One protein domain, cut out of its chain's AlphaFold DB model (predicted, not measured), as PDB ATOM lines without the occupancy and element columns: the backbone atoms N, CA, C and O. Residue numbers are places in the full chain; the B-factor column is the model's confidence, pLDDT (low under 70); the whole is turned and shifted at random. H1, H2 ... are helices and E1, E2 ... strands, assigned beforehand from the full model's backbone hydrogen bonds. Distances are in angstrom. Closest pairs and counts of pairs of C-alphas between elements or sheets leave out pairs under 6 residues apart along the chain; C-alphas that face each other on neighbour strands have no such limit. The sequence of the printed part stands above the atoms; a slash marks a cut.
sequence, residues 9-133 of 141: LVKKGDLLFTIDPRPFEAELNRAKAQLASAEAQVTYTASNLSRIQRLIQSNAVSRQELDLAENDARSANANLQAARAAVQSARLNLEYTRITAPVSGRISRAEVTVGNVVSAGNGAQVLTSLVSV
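What this domain is: This is residues 9 to 133 of the 141 residues of the protein "Multidrug efflux RND transporter periplasmic adaptor subunit AdeF" of Enterobacteriaceae bacterium TzEc051 (UniProt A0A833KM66). The model is a long helical hairpin, H1 and H2 side by side and running opposite ways, with a small head of short strands and loops at the end where H1 begins and H2 ends. The head holds two separate two-stranded antiparallel pairs, E1 with E2 and E3 with E4, and a long loop from which residues 119 to 124 stick out. The printed part has 125 residues, in the order E1, H1, H2, E2, E3, E4, and is mostly helix. It is extended, a rod spanning 76 by 28 by 22 A, with a radius of gyration of the C-alphas of 24.2 A.

Where its parts are: Start at E1, residues 15 to 18, with C-alpha 15 at (290.909, 265.053, 285.455). Find C-alpha 22 at (273.283, 265.732, 288.526); from there H1, residues 22 to 57, runs 53.2 A. H2, residues 63 to 96, comes back over 49.8 A to C-alpha 96 at (284.068, 260.055, 292.626). Then come E2, residues 98 to 100, E3, residues 105 to 107, and E4, residues 130 to 132, each 3 residues.

How they stand to each other: Look first at Leu 35 and Ala 83, whose C-alphas, the closest of H1 and H2, are 5.0 A apart. The two helices touch at a shallow tilt of 18 degrees, opposite ways. Every O i to N i+4 pair is within hydrogen-bond range in H2, and 31 of 32 are in H1. E1 and E2 are antiparallel at 157 degrees; find N 16 and O 99 at 2.8 A. E3 and E4, a hairpin, are antiparallel at 159 degrees, with N 106 and O 131 at 3.0 A. Residues 9 to 10 also pair antiparallel with residues 105 to 106 of E3. H2 is apart from E3 and E4.

The domain as a whole: The two farthest C-alphas, those of Asn 59 and Val 133, are 76.9 A apart. The printed part has no cut. The link from E3 to E4, 22 residues, is long; the other links are tight. Look at residues 108 to 133 for pLDDT under 70.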
ATOM      1  N   LEU A   9     300.380 262.381 277.792       76.12
ATOM      2  CA  LEU A   9     300.997 262.373 279.117       76.12
ATOM      3  C   LEU A   9     300.078 263.114 280.084       76.12
ATOM      4  O   LEU A   9     299.807 264.298 279.889       76.12
ATOM      5  N   VAL A  10     299.636 262.417 281.125       80.56
ATOM      6  CA  VAL A  10     298.825 262.980 282.205       80.56
ATOM      7  C   VAL A  10     299.642 263.003 283.488       80.56
ATOM      8  O   VAL A  10     300.470 262.120 283.749       80.56
ATOM      9  N   LYS A  11     299.444 264.038 284.294       80.94
ATOM     10  CA  LYS A  11     300.057 264.180 285.612       80.94
ATOM     11  C   LYS A  11     299.112 263.641 286.678       80.94
ATOM     12  O   LYS A  11     297.897 263.618 286.507       80.94
ATOM     13  N   LYS A  12     299.676 263.229 287.814       75.81
ATOM     14  CA  LYS A  12     298.892 262.898 289.006       75.81
ATOM     15  C   LYS A  12     297.962 264.067 289.357       75.81
ATOM     16  O   LYS A  12     298.433 265.185 289.536       75.81
ATOM     17  N   GLY A  13     296.670 263.780 289.492       79.00
ATOM     18  CA  GLY A  13     295.621 264.757 289.781       79.00
ATOM     19  C   GLY A  13     294.893 265.306 288.550       79.00
ATOM     20  O   GLY A  13     293.863 265.952 288.726       79.00
ATOM     21  N   ASP A  14     295.355 265.026 287.327       79.56
ATOM     22  CA  ASP A  14     294.659 265.477 286.118       79.56
ATOM     23  C   ASP A  14     293.296 264.786 285.992       79.56
ATOM     24  O   ASP A  14     293.176 263.572 286.172       79.56
ATOM     25  N   LEU A  15     292.259 265.564 285.674       79.94
ATOM     26  CA  LEU A  15     290.909 265.053 285.455       79.94
ATOM     27  C   LEU A  15     290.874 264.252 284.150       79.94
ATOM     28  O   LEU A  15     291.178 264.780 283.085       79.94
ATOM     29  N   LEU A  16     290.481 262.985 284.237       76.06
ATOM     30  CA  LEU A  16     290.418 262.070 283.100       76.06
ATOM     31  C   LEU A  16     288.987 261.965 282.575       76.06
ATOM     32  O   LEU A  16     288.714 262.233 281.402       76.06
ATOM     33  N   PHE A  17     288.061 261.633 283.473       73.12
ATOM     34  CA  PHE A  17     286.650 261.466 283.155       73.12
ATOM     35  C   PHE A  17     285.780 262.221 284.149       73.12
ATOM     36  O   PHE A  17     286.074 262.285 285.341       73.12
ATOM     37  N   THR A  18     284.667 262.732 283.638       77.56
ATOM     38  CA  THR A  18     283.586 263.294 284.447       77.56
ATOM     39  C   THR A  18     282.315 262.502 284.178       77.56
ATOM     40  O   THR A  18     281.826 262.498 283.040       77.56
ATOM     41  N   ILE A  19     281.799 261.839 285.208       78.00
ATOM     42  CA  ILE A  19     280.464 261.233 285.248       78.00
ATOM     43  C   ILE A  19     279.448 262.357 285.492       78.00
ATOM     44  O   ILE A  19     279.779 263.359 286.123       78.00
ATOM     45  N   ASP A  20     278.229 262.228 284.960       78.25
ATOM     46  CA  ASP A  20     277.168 263.217 285.175       78.25
ATOM     47  C   ASP A  20     276.911 263.417 286.685       78.25
ATOM     48  O   ASP A  20     276.482 262.471 287.354       78.25
ATOM     49  N   PRO A  21     277.176 264.615 287.242       82.19
ATOM     50  CA  PRO A  21     277.055 264.854 288.673       82.19
ATOM     51  C   PRO A  21     275.605 265.062 289.112       82.19
ATOM     52  O   PRO A  21     275.319 264.919 290.296       82.19
ATOM     53  N   ARG A  22     274.672 265.363 288.197       84.44
ATOM     54  CA  ARG A  22     273.283 265.732 288.526       84.44
ATOM     55  C   ARG A  22     272.567 264.742 289.462       84.44
ATOM     56  O   ARG A  22     272.002 265.200 290.456       84.44
ATOM     57  N   PRO A  23     272.583 263.412 289.223       85.50
ATOM     58  CA  PRO A  23     271.958 262.464 290.150       85.50
ATOM     59  C   PRO A  23     272.657 262.416 291.519       85.50
ATOM     60  O   PRO A  23     271.992 262.278 292.543       85.50
ATOM     61  N   PHE A  24     273.981 262.585 291.560       86.25
ATOM     62  CA  PHE A  24     274.757 262.584 292.804       86.25
ATOM     63  C   PHE A  24     274.583 263.880 293.607       86.25
ATOM     64  O   PHE A  24     274.530 263.843 294.834       86.25
ATOM     65  N   GLU A  25     274.438 265.024 292.937       88.56
ATOM     66  CA  GLU A  25     274.104 266.304 293.570       88.56
ATOM     67  C   GLU A  25     272.697 266.279 294.167       88.56
ATOM     68  O   GLU A  25     272.500 266.736 295.295       88.56
ATOM     69  N   ALA A  26     271.725 265.707 293.449       90.50
ATOM     70  CA  ALA A  26     270.377 265.508 293.971       90.50
ATOM     71  C   ALA A  26     270.389 264.623 295.230       90.50
ATOM     72  O   ALA A  26     269.752 264.963 296.230       90.50
ATOM     73  N   GLU A  27     271.172 263.542 295.217       90.31
ATOM     74  CA  GLU A  27     271.337 262.656 296.372       90.31
ATOM     75  C   GLU A  27     272.015 263.358 297.559       90.31
ATOM     76  O   GLU A  27     271.551 263.256 298.695       90.31
ATOM     77  N   LEU A  28     273.064 264.147 297.308       92.44
ATOM     78  CA  LEU A  28     273.708 264.964 298.338       92.44
ATOM     79  C   LEU A  28     272.728 265.972 298.950       92.44
ATOM     80  O   LEU A  28     272.721 266.166 300.167       92.44
ATOM     81  N   ASN A  29     271.892 266.607 298.131       93.56
ATOM     82  CA  ASN A  29     270.875 267.539 298.610       93.56
ATOM     83  C   ASN A  29     269.807 266.827 299.452       93.56
ATOM     84  O   ASN A  29     269.424 267.344 300.505       93.56
ATOM     85  N   ARG A  30     269.390 265.616 299.061       93.62
ATOM     86  CA  ARG A  30     268.494 264.767 299.862       93.62
ATOM     87  C   ARG A  30     269.106 264.428 301.223       93.62
ATOM     88  O   ARG A  30     268.449 264.617 302.247       93.62
ATOM     89  N   ALA A  31     270.366 263.994 301.250       94.25
ATOM     90  CA  ALA A  31     271.076 263.675 302.489       94.25
ATOM     91  C   ALA A  31     271.239 264.911 303.394       94.25
ATOM     92  O   ALA A  31     271.051 264.827 304.607       94.25
ATOM     93  N   LYS A  32     271.525 266.088 302.819       94.81
ATOM     94  CA  LYS A  32     271.589 267.356 303.570       94.81
ATOM     95  C   LYS A  32     270.243 267.734 304.187       94.81
ATOM     96  O   LYS A  32     270.210 268.193 305.323       94.81
ATOM     97  N   ALA A  33     269.139 267.526 303.471       96.75
ATOM     98  CA  ALA A  33     267.804 267.764 304.015       96.75
ATOM     99  C   ALA A  33     267.490 266.819 305.190       96.75
ATOM    100  O   ALA A  33     266.937 267.246 306.203       96.75
ATOM    101  N   GLN A  34     267.899 265.551 305.095       94.81
ATOM    102  CA  GLN A  34     267.781 264.594 306.201       94.81
ATOM    103  C   GLN A  34     268.631 265.003 307.408       94.81
ATOM    104  O   GLN A  34     268.153 264.919 308.538       94.81
ATOM    105  N   LEU A  35     269.851 265.498 307.178       96.94
ATOM    106  CA  LEU A  35     270.701 266.051 308.232       96.94
ATOM    107  C   LEU A  35     270.018 267.225 308.942       96.94
ATOM    108  O   LEU A  35     269.923 267.209 310.165       96.94
ATOM    109  N   ALA A  36     269.477 268.186 308.191       97.31
ATOM    110  CA  ALA A  36     268.773 269.331 308.765       97.31
ATOM    111  C   ALA A  36     267.554 268.906 309.610       97.31
ATOM    112  O   ALA A  36     267.328 269.438 310.697       97.31
ATOM    113  N   SER A  37     266.796 267.905 309.149       96.69
ATOM    114  CA  SER A  37     265.685 267.326 309.917       96.69
ATOM    115  C   SER A  37     266.164 266.664 311.218       96.69
ATOM    116  O   SER A  37     265.596 266.895 312.287       96.69
ATOM    117  N   ALA A  38     267.258 265.898 311.164       96.75
ATOM    118  CA  ALA A  38     267.837 265.263 312.346       96.75
ATOM    119  C   ALA A  38     268.389 266.290 313.354       96.75
ATOM    120  O   ALA A  38     268.206 266.127 314.560       96.75
ATOM    121  N   GLU A  39     269.010 267.374 312.882       96.69
ATOM    122  CA  GLU A  39     269.475 268.484 313.728       96.69
ATOM    123  C   GLU A  39     268.310 269.191 314.435       96.69
ATOM    124  O   GLU A  39     268.383 269.472 315.638       96.69
ATOM    125  N   ALA A  40     267.200 269.411 313.723       97.50
ATOM    126  CA  ALA A  40     265.979 269.946 314.317       97.50
ATOM    127  C   ALA A  40     265.415 269.002 315.394       97.50
ATOM    128  O   ALA A  40     265.056 269.454 316.484       97.50
ATOM    129  N   GLN A  41     265.411 267.690 315.140       96.19
ATOM    130  CA  GLN A  41     264.939 266.693 316.103       96.19
ATOM    131  C   GLN A  41     265.814 266.632 317.364       96.19
ATOM    132  O   GLN A  41     265.290 266.535 318.476       96.19
ATOM    133  N   VAL A  42     267.140 266.725 317.223       97.50
ATOM    134  CA  VAL A  42     268.059 266.811 318.372       97.50
ATOM    135  C   VAL A  42     267.783 268.069 319.188       97.50
ATOM    136  O   VAL A  42     267.676 267.999 320.409       97.50
ATOM    137  N   THR A  43     267.595 269.210 318.529       97.12
ATOM    138  CA  THR A  43     267.283 270.473 319.216       97.12
ATOM    139  C   THR A  43     265.964 270.384 319.988       97.12
ATOM    140  O   THR A  43     265.884 270.787 321.151       97.12
ATOM    141  N   TYR A  44     264.935 269.803 319.366       96.38
ATOM    142  CA  TYR A  44     263.634 269.588 319.993       96.38
ATOM    143  C   TYR A  44     263.721 268.654 321.210       96.38
ATOM    144  O   TYR A  44     263.261 269.009 322.297       96.38
ATOM    145  N   THR A  45     264.344 267.484 321.053       96.88
ATOM    146  CA  THR A  45     264.475 266.485 322.131       96.88
ATOM    147  C   THR A  45     265.354 266.982 323.276       96.88
ATOM    148  O   THR A  45     265.003 266.764 324.432       96.88
ATOM    149  N   ALA A  46     266.422 267.733 322.993       95.81
ATOM    150  CA  ALA A  46     267.248 268.368 324.019       95.81
ATOM    151  C   ALA A  46     266.462 269.414 324.832       95.81
ATOM    152  O   ALA A  46     266.539 269.438 326.062       95.81
ATOM    153  N   SER A  47     265.658 270.247 324.161       96.62
ATOM    154  CA  SER A  47     264.781 271.217 324.829       96.62
ATOM    155  C   SER A  47     263.716 270.525 325.687       96.62
ATOM    156  O   SER A  47     263.492 270.908 326.841       96.62
ATOM    157  N   ASN A  48     263.105 269.454 325.167       95.19
ATOM    158  CA  ASN A  48     262.126 268.661 325.908       95.19
ATOM    159  C   ASN A  48     262.746 267.991 327.141       95.19
ATOM    160  O   ASN A  48     262.192 268.106 328.232       95.19
ATOM    161  N   LEU A  49     263.917 267.366 326.996       95.25
ATOM    162  CA  LEU A  49     264.642 266.754 328.108       95.25
ATOM    163  C   LEU A  49     264.966 267.789 329.192       95.25
ATOM    164  O   LEU A  49     264.657 267.571 330.360       95.25
ATOM    165  N   SER A  50     265.490 268.956 328.805       94.56
ATOM    166  CA  SER A  50     265.765 270.052 329.742       94.56
ATOM    167  C   SER A  50     264.502 270.518 330.481       94.56
ATOM    168  O   SER A  50     264.547 270.836 331.672       94.56
ATOM    169  N   ARG A  51     263.352 270.548 329.797       94.69
ATOM    170  CA  ARG A  51     262.057 270.874 330.408       94.69
ATOM    171  C   ARG A  51     261.614 269.805 331.411       94.69
ATOM    172  O   ARG A  51     261.261 270.167 332.530       94.69
ATOM    173  N   ILE A  52     261.672 268.524 331.048       94.00
ATOM    174  CA  ILE A  52     261.308 267.399 331.928       94.00
ATOM    175  C   ILE A  52     262.224 267.357 333.165       94.00
ATOM    176  O   ILE A  52     261.740 267.224 334.286       94.00
ATOM    177  N   GLN A  53     263.529 267.586 332.987       91.81
ATOM    178  CA  GLN A  53     264.505 267.669 334.080       91.81
ATOM    179  C   GLN A  53     264.191 268.782 335.091       91.81
ATOM    180  O   GLN A  53     264.448 268.616 336.281       91.81
ATOM    181  N   ARG A  54     263.613 269.910 334.656       92.75
ATOM    182  CA  ARG A  54     263.131 270.946 335.588       92.75
ATOM    183  C   ARG A  54     261.840 270.529 336.287       92.75
ATOM    184  O   ARG A  54     261.699 270.743 337.485       92.75
ATOM    185  N   LEU A  55     260.909 269.916 335.556       91.94
ATOM    186  CA  LEU A  55     259.606 269.524 336.096       91.94
ATOM    187  C   LEU A  55     259.706 268.404 337.141       91.94
ATOM    188  O   LEU A  55     258.923 268.394 338.095       91.94
ATOM    189  N   ILE A  56     260.679 267.498 337.011       90.75
ATOM    190  CA  ILE A  56     260.863 266.412 337.983       90.75
ATOM    191  C   ILE A  56     261.387 266.932 339.325       90.75
ATOM    192  O   ILE A  56     261.012 266.406 340.368       90.75
ATOM    193  N   GLN A  57     262.170 268.020 339.323       87.19
ATOM    194  CA  GLN A  57     262.594 268.703 340.553       87.19
ATOM    195  C   GLN A  57     261.401 269.310 341.302       87.19
ATOM    196  O   GLN A  57     261.388 269.333 342.529       87.19
ATOM    197  N   SER A  58     260.372 269.747 340.572       89.38
ATOM    198  CA  SER A  58     259.094 270.197 341.135       89.38
ATOM    199  C   SER A  58     258.078 269.066 341.382       89.38
ATOM    200  O   SER A  58     256.919 269.363 341.652       89.38
ATOM    201  N   ASN A  59     258.475 267.786 341.280       85.81
ATOM    202  CA  ASN A  59     257.595 266.605 341.374       85.81
ATOM    203  C   ASN A  59     256.370 266.641 340.430       85.81
ATOM    204  O   ASN A  59     255.338 266.041 340.719       85.81
ATOM    205  N   ALA A  60     256.473 267.343 339.299       84.88
ATOM    206  CA  ALA A  60     255.368 267.538 338.357       84.88
ATOM    207  C   ALA A  60     255.289 266.457 337.261       84.88
ATOM    208  O   ALA A  60     254.333 266.441 336.493       84.88
ATOM    209  N   VAL A  61     256.294 265.579 337.170       87.62
ATOM    210  CA  VAL A  61     256.412 264.504 336.168       87.62
ATOM    211  C   VAL A  61     256.999 263.246 336.805       87.62
ATOM    212  O   VAL A  61     257.702 263.318 337.819       87.62
ATOM    213  N   SER A  62     256.720 262.086 336.211       92.19
ATOM    214  CA  SER A  62     257.222 260.795 336.691       92.19
ATOM    215  C   SER A  62     258.683 260.533 336.283       92.19
ATOM    216  O   SER A  62     259.178 261.066 335.291       92.19
ATOM    217  N   ARG A  63     259.391 259.652 337.012       88.88
ATOM    218  CA  ARG A  63     260.734 259.175 336.598       88.88
ATOM    219  C   ARG A  63     260.708 258.486 335.233       88.88
ATOM    220  O   ARG A  63     261.628 258.664 334.449       88.88
ATOM    221  N   GLN A  64     259.623 257.775 334.932       92.44
ATOM    222  CA  GLN A  64     259.426 257.124 333.641       92.44
ATOM    223  C   GLN A  64     259.438 258.134 332.481       92.44
ATOM    224  O   GLN A  64     260.015 257.853 331.437       92.44
ATOM    225  N   GLU A  65     258.840 259.317 332.650       92.25
ATOM    226  CA  GLU A  65     258.872 260.370 331.625       92.25
ATOM    227  C   GLU A  65     260.274 260.943 331.402       92.25
ATOM    228  O   GLU A  65     260.633 261.241 330.263       92.25
ATOM    229  N   LEU A  66     261.077 261.075 332.464       93.44
ATOM    230  CA  LEU A  66     262.481 261.470 332.338       93.44
ATOM    231  C   LEU A  66     263.269 260.424 331.548       93.44
ATOM    232  O   LEU A  66     263.935 260.782 330.578       93.44
ATOM    233  N   ASP A  67     263.133 259.148 331.908       94.56
ATOM    234  CA  ASP A  67     263.823 258.055 331.221       94.56
ATOM    235  C   ASP A  67     263.428 257.993 329.736       94.56
ATOM    236  O   ASP A  67     264.279 257.789 328.867       94.56
ATOM    237  N   LEU A  68     262.148 258.211 329.413       95.12
ATOM    238  CA  LEU A  68     261.673 258.306 328.028       95.12
ATOM    239  C   LEU A  68     262.315 259.492 327.294       95.12
ATOM    240  O   LEU A  68     262.870 259.304 326.213       95.12
ATOM    241  N   ALA A  69     262.326 260.683 327.896       94.75
ATOM    242  CA  ALA A  69     262.929 261.870 327.288       94.75
ATOM    243  C   ALA A  69     264.447 261.719 327.067       94.75
ATOM    244  O   ALA A  69     264.980 262.194 326.059       94.75
ATOM    245  N   GLU A  70     265.154 261.047 327.979       95.44
ATOM    246  CA  GLU A  70     266.577 260.730 327.819       95.44
ATOM    247  C   GLU A  70     266.813 259.742 326.676       95.44
ATOM    248  O   GLU A  70     267.724 259.930 325.864       95.44
ATOM    249  N   ASN A  71     265.983 258.701 326.574       96.88
ATOM    250  CA  ASN A  71     266.038 257.756 325.462       96.88
ATOM    251  C   ASN A  71     265.759 258.436 324.117       96.88
ATOM    252  O   ASN A  71     266.501 258.201 323.160       96.88
ATOM    253  N   ASP A  72     264.774 259.329 324.058       96.00
ATOM    254  CA  ASP A  72     264.453 260.100 322.856       96.00
ATOM    255  C   ASP A  72     265.622 260.993 322.428       96.00
ATOM    256  O   ASP A  72     265.993 261.012 321.252       96.00
ATOM    257  N   ALA A  73     266.261 261.685 323.378       96.38
ATOM    258  CA  ALA A  73     267.440 262.504 323.103       96.38
ATOM    259  C   ALA A  73     268.636 261.661 322.621       96.38
ATOM    260  O   ALA A  73     269.361 262.069 321.705       96.38
ATOM    261  N   ARG A  74     268.849 260.468 323.195       96.38
ATOM    262  CA  ARG A  74     269.891 259.531 322.731       96.38
ATOM    263  C   ARG A  74     269.604 259.020 321.321       96.38
ATOM    264  O   ARG A  74     270.504 259.028 320.481       96.38
ATOM    265  N   SER A  75     268.362 258.633 321.047       97.06
ATOM    266  CA  SER A  75     267.917 258.162 319.731       97.06
ATOM    267  C   SER A  75     268.055 259.253 318.662       97.06
ATOM    268  O   SER A  75     268.634 259.021 317.600       97.06
ATOM    269  N   ALA A  76     267.634 260.486 318.968       96.56
ATOM    270  CA  ALA A  76     267.791 261.626 318.067       96.56
ATOM    271  C   ALA A  76     269.267 261.911 317.745       96.56
ATOM    272  O   ALA A  76     269.611 262.138 316.584       96.56
ATOM    273  N   ASN A  77     270.157 261.840 318.742       96.00
ATOM    274  CA  ASN A  77     271.597 261.991 318.517       96.00
ATOM    275  C   ASN A  77     272.177 260.870 317.643       96.00
ATOM    276  O   ASN A  77     272.999 261.147 316.769       96.00
ATOM    277  N   ALA A  78     271.745 259.621 317.830       97.25
ATOM    278  CA  ALA A  78     272.157 258.516 316.967       97.25
ATOM    279  C   ALA A  78     271.716 258.746 315.510       97.25
ATOM    280  O   ALA A  78     272.521 258.604 314.586       97.25
ATOM    281  N   ASN A  79     270.477 259.202 315.307       95.69
ATOM    282  CA  ASN A  79     269.953 259.549 313.984       95.69
ATOM    283  C   ASN A  79     270.728 260.706 313.336       95.69
ATOM    284  O   ASN A  79     270.997 260.666 312.135       95.69
ATOM    285  N   LEU A  80     271.152 261.703 314.120       96.88
ATOM    286  CA  LEU A  80     272.015 262.783 313.637       96.88
ATOM    287  C   LEU A  80     273.357 262.250 313.119       96.88
ATOM    288  O   LEU A  80     273.796 262.640 312.037       96.88
ATOM    289  N   GLN A  81     274.005 261.343 313.854       96.12
ATOM    290  CA  GLN A  81     275.266 260.743 313.405       96.12
ATOM    291  C   GLN A  81     275.080 259.921 312.125       96.12
ATOM    292  O   GLN A  81     275.889 260.035 311.200       96.12
ATOM    293  N   ALA A  82     273.988 259.161 312.026       95.19
ATOM    294  CA  ALA A  82     273.650 258.421 310.812       95.19
ATOM    295  C   ALA A  82     273.428 259.359 309.610       95.19
ATOM    296  O   ALA A  82     273.978 259.125 308.532       95.19
ATOM    297  N   ALA A  83     272.698 260.462 309.796       95.06
ATOM    298  CA  ALA A  83     272.466 261.450 308.743       95.06
ATOM    299  C   ALA A  83     273.766 262.153 308.305       95.06
ATOM    300  O   ALA A  83     273.992 262.358 307.111       95.06
ATOM    301  N   ARG A  84     274.671 262.462 309.245       95.12
ATOM    302  CA  ARG A  84     276.009 262.996 308.925       95.12
ATOM    303  C   ARG A  84     276.823 262.018 308.083       95.12
ATOM    304  O   ARG A  84     277.420 262.428 307.087       95.12
ATOM    305  N   ALA A  85     276.810 260.735 308.439       95.38
ATOM    306  CA  ALA A  85     277.478 259.696 307.660       95.38
ATOM    307  C   ALA A  85     276.884 259.565 306.245       95.38
ATOM    308  O   ALA A  85     277.632 259.424 305.276       95.38
ATOM    309  N   ALA A  86     275.562 259.689 306.099       92.88
ATOM    310  CA  ALA A  86     274.902 259.687 304.795       92.88
ATOM    311  C   ALA A  86     275.343 260.875 303.919       92.88
ATOM    312  O   ALA A  86     275.676 260.681 302.749       92.88
ATOM    313  N   VAL A  87     275.436 262.086 304.485       94.50
ATOM    314  CA  VAL A  87     275.963 263.270 303.775       94.50
ATOM    315  C   VAL A  87     277.419 263.068 303.359       94.50
ATOM    316  O   VAL A  87     277.778 263.391 302.225       94.50
ATOM    317  N   GLN A  88     278.254 262.523 304.248       92.75
ATOM    318  CA  GLN A  88     279.655 262.213 303.953       92.75
ATOM    319  C   GLN A  88     279.759 261.241 302.766       92.75
ATOM    320  O   GLN A  88     280.500 261.501 301.821       92.75
ATOM    321  N   SER A  89     278.975 260.161 302.786       90.38
ATOM    322  CA  SER A  89     278.933 259.161 301.714       90.38
ATOM    323  C   SER A  89     278.468 259.760 300.383       90.38
ATOM    324  O   SER A  89     279.144 259.617 299.364       90.38
ATOM    325  N   ALA A  90     277.373 260.527 300.387       90.19
ATOM    326  CA  ALA A  90     276.870 261.194 299.185       90.19
ATOM    327  C   ALA A  90     277.880 262.206 298.616       90.19
ATOM    328  O   ALA A  90     278.031 262.320 297.398       90.19
ATOM    329  N   ARG A  91     278.620 262.907 299.485       90.00
ATOM    330  CA  ARG A  91     279.695 263.819 299.077       90.00
ATOM    331  C   ARG A  91     280.862 263.070 298.434       90.00
ATOM    332  O   ARG A  91     281.341 263.527 297.400       90.00
ATOM    333  N   LEU A  92     281.284 261.939 299.003       87.38
ATOM    334  CA  LEU A  92     282.312 261.090 298.391       87.38
ATOM    335  C   LEU A  92     281.865 260.581 297.020       87.38
ATOM    336  O   LEU A  92     282.637 260.631 296.073       87.38
ATOM    337  N   ASN A  93     280.610 260.148 296.886       85.06
ATOM    338  CA  ASN A  93     280.086 259.692 295.599       85.06
ATOM    339  C   ASN A  93     280.111 260.809 294.549       85.06
ATOM    340  O   ASN A  93     280.494 260.561 293.409       85.06
ATOM    341  N   LEU A  94     279.770 262.042 294.941       85.25
ATOM    342  CA  LEU A  94     279.894 263.206 294.068       85.25
ATOM    343  C   LEU A  94     281.358 263.487 293.698       85.25
ATOM    344  O   LEU A  94     281.643 263.803 292.548       85.25
ATOM    345  N   GLU A  95     282.297 263.345 294.629       83.94
ATOM    346  CA  GLU A  95     283.729 263.488 294.344       83.94
ATOM    347  C   GLU A  95     284.222 262.409 293.369       83.94
ATOM    348  O   GLU A  95     284.908 262.726 292.399       83.94
ATOM    349  N   TYR A  96     283.765 261.165 293.531       81.00
ATOM    350  CA  TYR A  96     284.068 260.055 292.626       81.00
ATOM    351  C   TYR A  96     283.462 260.196 291.228       81.00
ATOM    352  O   TYR A  96     283.903 259.503 290.310       81.00
ATOM    353  N   THR A  97     282.525 261.125 291.009       81.56
ATOM    354  CA  THR A  97     282.121 261.474 289.637       81.56
ATOM    355  C   THR A  97     283.269 262.093 288.838       81.56
ATOM    356  O   THR A  97     283.250 262.053 287.607       81.56
ATOM    357  N   ARG A  98     284.289 262.637 289.516       81.00
ATOM    358  CA  ARG A  98     285.501 263.192 288.914       81.00
ATOM    359  C   ARG A  98     286.633 262.185 289.042       81.00
ATOM    360  O   ARG A  98     287.286 262.071 290.076       81.00
ATOM    361  N   ILE A  99     286.895 261.464 287.963       79.12
ATOM    362  CA  ILE A  99     287.964 260.471 287.924       79.12
ATOM    363  C   ILE A  99     289.264 261.186 287.574       79.12
ATOM    364  O   ILE A  99     289.441 261.634 286.440       79.12
ATOM    365  N   THR A 100     290.175 261.288 288.540       81.81
ATOM    366  CA  THR A 100     291.509 261.881 288.362       81.81
ATOM    367  C   THR A 100     292.598 260.821 288.213       81.81
ATOM    368  O   THR A 100     292.478 259.722 288.754       81.81
ATOM    369  N   ALA A 101     293.702 261.161 287.551       78.88
ATOM    370  CA  ALA A 101     294.861 260.285 287.419       78.88
ATOM    371  C   ALA A 101     295.565 260.065 288.779       78.88
ATOM    372  O   ALA A 101     296.060 261.030 289.369       78.88
ATOM    373  N   PRO A 102     295.680 258.821 289.288       76.56
ATOM    374  CA  PRO A 102     296.336 258.555 290.574       76.56
ATOM    375  C   PRO A 102     297.867 258.661 290.501       76.56
ATOM    376  O   PRO A 102     298.523 258.915 291.515       76.56
ATOM    377  N   VAL A 103     298.443 258.485 289.307       75.19
ATOM    378  CA  VAL A 103     299.883 258.591 289.045       75.19
ATOM    379  C   VAL A 103     300.134 259.342 287.740       75.19
ATOM    380  O   VAL A 103     299.287 259.361 286.850       75.19
ATOM    381  N   SER A 104     301.304 259.973 287.638       79.06
ATOM    382  CA  SER A 104     301.758 260.588 286.390       79.06
ATOM    383  C   SER A 104     302.215 259.494 285.429       79.06
ATOM    384  O   SER A 104     303.023 258.637 285.796       79.06
ATOM    385  N   GLY A 105     301.707 259.511 284.206       75.75
ATOM    386  CA  GLY A 105     301.878 258.396 283.289       75.75
ATOM    387  C   GLY A 105     301.431 258.719 281.878       75.75
ATOM    388  O   GLY A 105     300.927 259.806 281.591       75.75
ATOM    389  N   ARG A 106     301.605 257.747 280.988       75.00
ATOM    390  CA  ARG A 106     300.984 257.798 279.671       75.00
ATOM    391  C   ARG A 106     299.637 257.096 279.763       75.00
ATOM    392  O   ARG A 106     299.569 255.940 280.187       75.00
ATOM    393  N   ILE A 107     298.577 257.809 279.405       72.69
ATOM    394  CA  ILE A 107     297.238 257.231 279.352       72.69
ATOM    395  C   ILE A 107     297.067 256.499 278.023       72.69
ATOM    396  O   ILE A 107     297.477 256.994 276.968       72.69
ATOM    397  N   SER A 108     296.514 255.292 278.077       68.06
ATOM    398  CA  SER A 108     296.157 254.531 276.878       68.06
ATOM    399  C   SER A 108     294.911 255.140 276.223       68.06
ATOM    400  O   SER A 108     294.423 256.191 276.642       68.06
ATOM    401  N   ARG A 109     294.393 254.507 275.169       64.38
ATOM    402  CA  ARG A 109     293.120 254.934 274.582       64.38
ATOM    403  C   ARG A 109     291.979 254.818 275.601       64.38
ATOM    404  O   ARG A 109     292.012 253.946 276.478       64.38
ATOM    405  N   ALA A 110     290.983 255.690 275.510       61.91
ATOM    406  CA  ALA A 110     289.732 255.477 276.227       61.91
ATOM    407  C   ALA A 110     289.005 254.268 275.607       61.91
ATOM    408  O   ALA A 110     288.632 254.304 274.438       61.91
ATOM    409  N   GLU A 111     288.789 253.196 276.376       60.28
ATOM    410  CA  GLU A 111     287.995 252.037 275.915       60.28
ATOM    411  C   GLU A 111     286.481 252.331 275.957       60.28
ATOM    412  O   GLU A 111     285.661 251.508 275.554       60.28
ATOM    413  N   VAL A 112     286.097 253.518 276.442       59.25
ATOM    414  CA  VAL A 112     284.709 253.939 276.640       59.25
ATOM    415  C   VAL A 112     284.461 255.281 275.951       59.25
ATOM    416  O   VAL A 112     285.107 256.286 276.254       59.25
ATOM    417  N   THR A 113     283.489 255.305 275.040       58.72
ATOM    418  CA  THR A 113     283.068 256.507 274.308       58.72
ATOM    419  C   THR A 113     282.195 257.416 275.181       58.72
ATOM    420  O   THR A 113     281.455 256.957 276.056       58.72
ATOM    421  N   VAL A 114     282.252 258.729 274.931       58.22
ATOM    422  CA  VAL A 114     281.393 259.728 275.588       58.22
ATOM    423  C   VAL A 114     279.917 259.350 275.403       58.22
ATOM    424  O   VAL A 114     279.447 259.260 274.274       58.22
ATOM    425  N   GLY A 115     279.191 259.156 276.508       55.66
ATOM    426  CA  GLY A 115     277.760 258.815 276.508       55.66
ATOM    427  C   GLY A 115     277.432 257.407 277.008       55.66
ATOM    428  O   GLY A 115     276.275 257.136 277.315       55.66
ATOM    429  N   ASN A 116     278.430 256.533 277.164       58.78
ATOM    430  CA  ASN A 116     278.211 255.213 277.752       58.78
ATOM    431  C   ASN A 116     277.938 255.304 279.262       58.78
ATOM    432  O   ASN A 116     278.594 256.053 279.989       58.78
ATOM    433  N   VAL A 117     276.978 254.503 279.731       58.94
ATOM    434  CA  VAL A 117     276.677 254.347 281.157       58.94
ATOM    435  C   VAL A 117     277.755 253.472 281.779       58.94
ATOM    436  O   VAL A 117     277.897 252.300 281.437       58.94
ATOM    437  N   VAL A 118     278.520 254.049 282.700       60.19
ATOM    438  CA  VAL A 118     279.547 253.339 283.461       60.19
ATOM    439  C   VAL A 118     278.974 252.967 284.823       60.19
ATOM    440  O   VAL A 118     278.460 253.823 285.540       60.19
ATOM    441  N   SER A 119     279.017 251.680 285.165       54.28
ATOM    442  CA  SER A 119     278.554 251.169 286.459       54.28
ATOM    443  C   SER A 119     279.754 250.829 287.340       54.28
ATOM    444  O   SER A 119     280.715 250.222 286.865       54.28
ATOM    445  N   ALA A 120     279.715 251.230 288.611       51.69
ATOM    446  CA  ALA A 120     280.748 250.906 289.591       51.69
ATOM    447  C   ALA A 120     280.458 249.539 290.240       51.69
ATOM    448  O   ALA A 120     279.340 249.296 290.687       51.69
ATOM    449  N   GLY A 121     281.456 248.647 290.310       54.06
ATOM    450  CA  GLY A 121     281.325 247.328 290.944       54.06
ATOM    451  C   GLY A 121     282.310 246.275 290.418       54.06
ATOM    452  O   GLY A 121     283.104 246.544 289.517       54.06
ATOM    453  N   ASN A 122     282.249 245.061 290.973       36.94
ATOM    454  CA  ASN A 122     283.018 243.902 290.502       36.94
ATOM    455  C   ASN A 122     282.515 243.493 289.106       36.94
ATOM    456  O   ASN A 122     281.491 242.828 288.987       36.94
ATOM    457  N   GLY A 123     283.201 243.955 288.059       47.38
ATOM    458  CA  GLY A 123     282.752 243.874 286.662       47.38
ATOM    459  C   GLY A 123     282.644 245.232 285.960       47.38
ATOM    460  O   GLY A 123     282.232 245.285 284.802       47.38
ATOM    461  N   ALA A 124     283.015 246.329 286.635       51.34
ATOM    462  CA  ALA A 124     283.150 247.640 286.013       51.34
ATOM    463  C   ALA A 124     284.106 247.551 284.815       51.34
ATOM    464  O   ALA A 124     285.245 247.095 284.945       51.34
ATOM    465  N   GLN A 125     283.626 247.973 283.644       50.41
ATOM    466  CA  GLN A 125     284.451 248.042 282.446       50.41
ATOM    467  C   GLN A 125     285.659 248.940 282.716       50.41
ATOM    468  O   GLN A 125     285.523 250.040 283.255       50.41
ATOM    469  N   VAL A 126     286.847 248.456 282.347       57.69
ATOM    470  CA  VAL A 126     288.084 249.232 282.444       57.69
ATOM    471  C   VAL A 126     287.911 250.491 281.597       57.69
ATOM    472  O   VAL A 126     287.834 250.416 280.376       57.69
ATOM    473  N   LEU A 127     287.820 251.650 282.251       58.12
ATOM    474  CA  LEU A 127     287.570 252.925 281.569       58.12
ATOM    475  C   LEU A 127     288.784 253.364 280.740       58.12
ATOM    476  O   LEU A 127     288.656 253.867 279.625       58.12
ATOM    477  N   THR A 128     289.979 253.160 281.289       56.12
ATOM    478  CA  THR A 128     291.260 253.348 280.609       56.12
ATOM    479  C   THR A 128     292.371 252.668 281.411       56.12
ATOM    480  O   THR A 128     292.206 252.409 282.606       56.12
ATOM    481  N   SER A 129     293.508 252.404 280.771       58.88
ATOM    482  CA  SER A 129     294.725 251.930 281.434       58.88
ATOM    483  C   SER A 129     295.765 253.046 281.463       58.88
ATOM    484  O   SER A 129     296.090 253.639 280.430       58.88
ATOM    485  N   LEU A 130     296.286 253.334 282.654       55.12
ATOM    486  CA  LEU A 130     297.312 254.344 282.866       55.12
ATOM    487  C   LEU A 130     298.612 253.659 283.274       55.12
ATOM    488  O   LEU A 130     298.688 253.014 284.319       55.12
ATOM    489  N   VAL A 131     299.640 253.819 282.444       64.81
ATOM    490  CA  VAL A 131     300.952 253.215 282.678       64.81
ATOM    491  C   VAL A 131     301.890 254.286 283.223       64.81
ATOM    492  O   VAL A 131     302.150 255.303 282.573       64.81
ATOM    493  N   SER A 132     302.389 254.069 284.441       54.50
ATOM    494  CA  SER A 132     303.413 254.925 285.041       54.50
ATOM    495  C   SER A 132     304.720 254.782 284.265       54.50
ATOM    496  O   SER A 132     305.234 253.679 284.107       54.50
ATOM    497  N   VAL A 133     305.284 255.903 283.814       60.75
ATOM    498  CA  VAL A 133     306.545 255.917 283.045       60.75
ATOM    499  C   VAL A 133     307.783 256.042 283.945       60.75
ATOM    500  O   VAL A 133     308.900 256.119 283.452       60.75
TER     501      VAL A 133